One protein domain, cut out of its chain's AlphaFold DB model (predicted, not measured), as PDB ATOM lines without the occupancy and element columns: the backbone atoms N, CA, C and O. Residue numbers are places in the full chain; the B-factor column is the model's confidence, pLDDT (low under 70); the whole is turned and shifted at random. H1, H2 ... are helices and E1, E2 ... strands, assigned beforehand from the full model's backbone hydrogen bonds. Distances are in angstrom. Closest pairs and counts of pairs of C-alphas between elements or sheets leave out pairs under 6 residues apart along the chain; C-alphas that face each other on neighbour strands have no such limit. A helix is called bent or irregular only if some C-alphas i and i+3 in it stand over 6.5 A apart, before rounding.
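This is residues 28 to 69 of the 70 residues of an uncharacterized protein of Paracoccus haematequi (UniProt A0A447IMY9). A two-stranded antiparallel hairpin, E1 and E2, has one helix, H1, packed lengthwise over one of its faces; its other face is bare. The chain runs along H1, turns back through a tight link into E1, and folds back again through a second tight link into E2. The printed part has 42 residues, with one named helix and two named strands in the order H1, E1, E2, and the class is mixed, helices and strands. The sheet's order is E1 - E2. The whole is elongated, with spans of 30 by 16 by 10 A, and only just compact, close to loose, with a radius of gyration of the C-alphas of 10.4 A.

The sheet is made of E1, residues 48 to 55, and E2, residues 61 to 68, which form a hairpin. They are antiparallel neighbours, with an angle of 158 degrees between their N-to-C directions. The C-alphas of Thr 53 and Val 64 face each other at 4.5 A. N 54 and O 63 are within hydrogen-bond range at 2.8 A, and so are N 49 and O 67 at 2.9 A. E1 bends by 54 degrees at residue 51. H1, residues 28 to 44, has 6 pairs of C-alphas within 8 A of E2, and the closest are those of Gln 35 and Trp 61, 5.7 A apart. Between H1 and E1 there are 3 such pairs, the closest being the C-alphas of Ala 42 and Glu 49 at 6.4 A. From centre to centre H1 is 10.9 A from E2 and 11.8 A from E1. In H1 every O i to N i+4 pair is within hydrogen-bond range.

E1 runs from Trp 48 to Ala 55, 20.0 A from first to last C-alpha. E2 runs from Trp 61 to Pro 68 over 20.3 A and ends with C-alpha 68 at (-13.040, -51.089, 41.045). H1 runs from Pro 28 to Ser 44 over 24.5 A, with C-alpha 28 at (-13.137, -27.632, 23.824) and C-alpha 44 at (-5.492, -50.262, 29.336). H1 is not bent.

The two C-alphas farthest apart are those of Pro 28 and Val 69, the first and last printed residues, at 30.6 A. The printed part runs from residue 28 to residue 69 and has no cut. The links from H1 to E1, with 3 residues between them, and from E1 to E2, with 5 residues between them, are both tight. The mean pLDDT of the printed part is 92.5, and no printed residue is under 70.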
ATOM      1  N   PRO A  28     -12.833 -26.523  24.731       93.19
ATOM      2  CA  PRO A  28     -13.137 -27.632  23.824       93.19
ATOM      3  C   PRO A  28     -11.976 -28.629  23.675       93.19
ATOM      4  O   PRO A  28     -12.178 -29.841  23.722       93.19
ATOM      5  N   GLU A  29     -10.746 -28.124  23.562       94.31
ATOM      6  CA  GLU A  29      -9.534 -28.927  23.372       94.31
ATOM      7  C   GLU A  29      -9.228 -29.785  24.600       94.31
ATOM      8  O   GLU A  29      -8.896 -30.963  24.470       94.31
ATOM      9  N   ALA A  30      -9.371 -29.215  25.799       93.69
ATOM     10  CA  ALA A  30      -9.126 -29.930  27.042       93.69
ATOM     11  C   ALA A  30     -10.150 -31.052  27.263       93.69
ATOM     12  O   ALA A  30      -9.776 -32.124  27.733       93.69
ATOM     13  N   HIS A  31     -11.414 -30.848  26.882       94.88
ATOM     14  CA  HIS A  31     -12.453 -31.873  27.009       94.88
ATOM     15  C   HIS A  31     -12.278 -32.995  25.980       94.88
ATOM     16  O   HIS A  31     -12.437 -34.168  26.319       94.88
ATOM     17  N   ALA A  32     -11.893 -32.659  24.745       94.25
ATOM     18  CA  ALA A  32     -11.565 -33.652  23.726       94.25
ATOM     19  C   ALA A  32     -10.352 -34.506  24.139       94.25
ATOM     20  O   ALA A  32     -10.415 -35.737  24.085       94.25
ATOM     21  N   ALA A  33      -9.278 -33.866  24.620       95.06
ATOM     22  CA  ALA A  33      -8.088 -34.553  25.123       95.06
ATOM     23  C   ALA A  33      -8.408 -35.431  26.343       95.06
ATOM     24  O   ALA A  33      -8.016 -36.596  26.385       95.06
ATOM     25  N   PHE A  34      -9.187 -34.909  27.296       95.94
ATOM     26  CA  PHE A  34      -9.675 -35.659  28.453       95.94
ATOM     27  C   PHE A  34     -10.467 -36.900  28.041       95.94
ATOM     28  O   PHE A  34     -10.209 -37.994  28.541       95.94
ATOM     29  N   GLN A  35     -11.421 -36.760  27.118       94.81
ATOM     30  CA  GLN A  35     -12.233 -37.883  26.663       94.81
ATOM     31  C   GLN A  35     -11.377 -38.964  25.993       94.81
ATOM     32  O   GLN A  35     -11.608 -40.150  26.234       94.81
ATOM     33  N   GLN A  36     -10.397 -38.575  25.176       95.62
ATOM     34  CA  GLN A  36      -9.475 -39.513  24.539       95.62
ATOM     35  C   GLN A  36      -8.619 -40.249  25.582       95.62
ATOM     36  O   GLN A  36      -8.650 -41.478  25.632       95.62
ATOM     37  N   ALA A  37      -7.950 -39.513  26.473       95.38
ATOM     38  CA  ALA A  37      -7.104 -40.087  27.520       95.38
ATOM     39  C   ALA A  37      -7.891 -40.999  28.474       95.38
ATOM     40  O   ALA A  37      -7.422 -42.062  28.875       95.38
ATOM     41  N   THR A  38      -9.134 -40.634  28.794       94.44
ATOM     42  CA  THR A  38     -10.005 -41.439  29.660       94.44
ATOM     43  C   THR A  38     -10.413 -42.755  28.995       94.44
ATOM     44  O   THR A  38     -10.477 -43.784  29.667       94.44
ATOM     45  N   LYS A  39     -10.659 -42.756  27.675       94.62
ATOM     46  CA  LYS A  39     -10.920 -43.989  26.912       94.62
ATOM     47  C   LYS A  39      -9.687 -44.890  26.865       94.62
ATOM     48  O   LYS A  39      -9.818 -46.094  27.055       94.62
ATOM     49  N   GLU A  40      -8.505 -44.321  26.642       95.56
ATOM     50  CA  GLU A  40      -7.237 -45.065  26.629       95.56
ATOM     51  C   GLU A  40      -6.911 -45.669  28.002       95.56
ATOM     52  O   GLU A  40      -6.548 -46.843  28.101       95.56
ATOM     53  N   PHE A  41      -7.118 -44.906  29.077       94.38
ATOM     54  CA  PHE A  41      -7.001 -45.405  30.446       94.38
ATOM     55  C   PHE A  41      -7.975 -46.562  30.706       94.38
ATOM     56  O   PHE A  41      -7.555 -47.631  31.140       94.38
ATOM     57  N   ALA A  42      -9.259 -46.385  30.379       92.62
ATOM     58  CA  ALA A  42     -10.275 -47.421  30.566       92.62
ATOM     59  C   ALA A  42      -9.982 -48.700  29.762       92.62
ATOM     60  O   ALA A  42     -10.316 -49.792  30.204       92.62
ATOM     61  N   PHE A  43      -9.357 -48.577  28.588       92.12
ATOM     62  CA  PHE A  43      -8.977 -49.723  27.762       92.12
ATOM     63  C   PHE A  43      -7.720 -50.446  28.271       92.12
ATOM     64  O   PHE A  43      -7.577 -51.650  28.070       92.12
ATOM     65  N   SER A  44      -6.790 -49.724  28.901       91.69
ATOM     66  CA  SER A  44      -5.492 -50.262  29.336       91.69
ATOM     67  C   SER A  44      -5.488 -50.819  30.761       91.69
ATOM     68  O   SER A  44      -4.612 -51.617  31.095       91.69
ATOM     69  N   GLN A  45      -6.434 -50.411  31.606       86.88
ATOM     70  CA  GLN A  45      -6.495 -50.821  33.006       86.88
ATOM     71  C   GLN A  45      -7.467 -51.977  33.225       86.88
ATOM     72  O   GLN A  45      -8.564 -51.999  32.682       86.88
ATOM     73  N   THR A  46      -7.078 -52.922  34.080       89.19
ATOM     74  CA  THR A  46      -7.912 -54.076  34.458       89.19
ATOM     75  C   THR A  46      -8.525 -53.947  35.848       89.19
ATOM     76  O   THR A  46      -9.405 -54.722  36.199       89.19
ATOM     77  N   ALA A  47      -8.057 -52.986  36.649       90.44
ATOM     78  CA  ALA A  47      -8.508 -52.789  38.025       90.44
ATOM     79  C   ALA A  47      -9.719 -51.850  38.147       90.44
ATOM     80  O   ALA A  47     -10.351 -51.818  39.199       90.44
ATOM     81  N   TRP A  48     -10.028 -51.080  37.101       93.44
ATOM     82  CA  TRP A  48     -11.050 -50.035  37.123       93.44
ATOM     83  C   TRP A  48     -11.932 -50.115  35.883       93.44
ATOM     84  O   TRP A  48     -11.417 -50.257  34.777       93.44
ATOM     85  N   GLU A  49     -13.237 -49.938  36.055       93.94
ATOM     86  CA  GLU A  49     -14.196 -49.833  34.955       93.94
ATOM     87  C   GLU A  49     -14.966 -48.509  34.997       93.94
ATOM     88  O   GLU A  49     -15.114 -47.873  36.046       93.94
ATOM     89  N   VAL A  50     -15.445 -48.067  33.833       93.62
ATOM     90  CA  VAL A  50     -16.247 -46.846  33.709       93.62
ATOM     91  C   VAL A  50     -17.676 -47.138  34.158       93.62
ATOM     92  O   VAL A  50     -18.433 -47.781  33.437       93.62
ATOM     93  N   ALA A  51     -18.068 -46.605  35.313       93.06
ATOM     94  CA  ALA A  51     -19.434 -46.731  35.820       93.06
ATOM     95  C   ALA A  51     -20.380 -45.686  35.215       93.06
ATOM     96  O   ALA A  51     -21.548 -45.963  34.949       93.06
ATOM     97  N   MET A  52     -19.894 -44.456  35.011       92.25
ATOM     98  CA  MET A  52     -20.721 -43.349  34.530       92.25
ATOM     99  C   MET A  52     -19.892 -42.325  33.758       92.25
ATOM    100  O   MET A  52     -18.807 -41.938  34.192       92.25
ATOM    101  N   THR A  53     -20.445 -41.820  32.653       92.06
ATOM    102  CA  THR A  53     -19.920 -40.652  31.932       92.06
ATOM    103  C   THR A  53     -20.960 -39.533  31.946       92.06
ATOM    104  O   THR A  53     -22.161 -39.790  31.871       92.06
ATOM    105  N   ASN A  54     -20.510 -38.286  32.081       91.31
ATOM    106  CA  ASN A  54     -21.355 -37.104  31.955       91.31
ATOM    107  C   ASN A  54     -20.928 -36.320  30.712       91.31
ATOM    108  O   ASN A  54     -19.769 -35.905  30.608       91.31
ATOM    109  N   ALA A  55     -21.857 -36.160  29.769       88.56
ATOM    110  CA  ALA A  55     -21.649 -35.379  28.561       88.56
ATOM    111  C   ALA A  55     -21.732 -33.882  28.872       88.56
ATOM    112  O   ALA A  55     -22.624 -33.418  29.579       88.56
ATOM    113  N   GLY A  56     -20.780 -33.144  28.325       84.38
ATOM    114  CA  GLY A  56     -20.586 -31.733  28.566       84.38
ATOM    115  C   GLY A  56     -21.065 -30.805  27.475       84.38
ATOM    116  O   GLY A  56     -21.610 -31.210  26.448       84.38
ATOM    117  N   ARG A  57     -20.770 -29.520  27.679       81.00
ATOM    118  CA  ARG A  57     -21.146 -28.422  26.772       81.00
ATOM    119  C   ARG A  57     -20.444 -28.439  25.405       81.00
ATOM    120  O   ARG A  57     -20.875 -27.720  24.511       81.00
ATOM    121  N   PHE A  58     -19.375 -29.223  25.251       88.25
ATOM    122  CA  PHE A  58     -18.530 -29.272  24.046       88.25
ATOM    123  C   PHE A  58     -18.676 -30.575  23.246       88.25
ATOM    124  O   PHE A  58     -17.735 -30.980  22.573       88.25
ATOM    125  N   GLU A  59     -19.807 -31.276  23.380       87.31
ATOM    126  CA  GLU A  59     -20.017 -32.614  22.785       87.31
ATOM    127  C   GLU A  59     -18.982 -33.670  23.241       87.31
ATOM    128  O   GLU A  59     -18.888 -34.763  22.684       87.31
ATOM    129  N   ALA A  60     -18.235 -33.358  24.303       90.06
ATOM    130  CA  ALA A  60     -17.213 -34.186  24.926       90.06
ATOM    131  C   ALA A  60     -17.551 -34.432  26.403       90.06
ATOM    132  O   ALA A  60     -18.487 -33.843  26.943       90.06
ATOM    133  N   TRP A  61     -16.833 -35.335  27.074       91.56
ATOM    134  CA  TRP A  61     -17.107 -35.649  28.481       91.56
ATOM    135  C   TRP A  61     -16.620 -34.542  29.427       91.56
ATOM    136  O   TRP A  61     -15.494 -34.072  29.305       91.56
ATOM    137  N   ASP A  62     -17.443 -34.193  30.418       92.81
ATOM    138  CA  ASP A  62     -17.090 -33.251  31.500       92.81
ATOM    139  C   ASP A  62     -16.667 -33.974  32.778       92.81
ATOM    140  O   ASP A  62     -16.014 -33.410  33.660       92.81
ATOM    141  N   ARG A  63     -17.092 -35.230  32.924       93.69
ATOM    142  CA  ARG A  63     -16.778 -36.051  34.088       93.69
ATOM    143  C   ARG A  63     -16.932 -37.526  33.769       93.69
ATOM    144  O   ARG A  63     -17.883 -37.916  33.094       93.69
ATOM    145  N   VAL A  64     -16.062 -38.341  34.352       96.19
ATOM    146  CA  VAL A  64     -16.183 -39.802  34.357       96.19
ATOM    147  C   VAL A  64     -16.014 -40.330  35.781       96.19
ATOM    148  O   VAL A  64     -15.204 -39.801  36.544       96.19
ATOM    149  N   LEU A  65     -16.816 -41.325  36.160       96.38
ATOM    150  CA  LEU A  65     -16.685 -42.078  37.408       96.38
ATOM    151  C   LEU A  65     -16.130 -43.467  37.095       96.38
ATOM    152  O   LEU A  65     -16.699 -44.188  36.273       96.38
ATOM    153  N   PHE A  66     -15.061 -43.826  37.794       95.75
ATOM    154  CA  PHE A  66     -14.460 -45.148  37.773       95.75
ATOM    155  C   PHE A  66     -14.723 -45.870  39.090       95.75
ATOM    156  O   PHE A  66     -14.600 -45.268  40.163       95.75
ATOM    157  N   VAL A  67     -15.046 -47.157  38.995       94.94
ATOM    158  CA  VAL A  67     -15.231 -48.062  40.138       94.94
ATOM    159  C   VAL A  67     -14.282 -49.255  40.006       94.94
ATOM    160  O   VAL A  67     -13.876 -49.570  38.882       94.94
ATOM    161  N   PRO A  68     -13.860 -49.888  41.114       93.00
ATOM    162  CA  PRO A  68     -13.040 -51.089  41.045       93.00
ATOM    163  C   PRO A  68     -13.790 -52.210  40.327       93.00
ATOM    164  O   PRO A  68     -14.985 -52.388  40.559       93.00
ATOM    165  N   VAL A  69     -13.083 -52.988  39.509       91.06
ATOM    166  CA  VAL A  69     -13.632 -54.234  38.955       91.06
ATOM    167  C   VAL A  69     -13.843 -55.227  40.108       91.06
ATOM    168  O   VAL A  69     -12.944 -55.406  40.934       91.06
TER     169      VAL A  69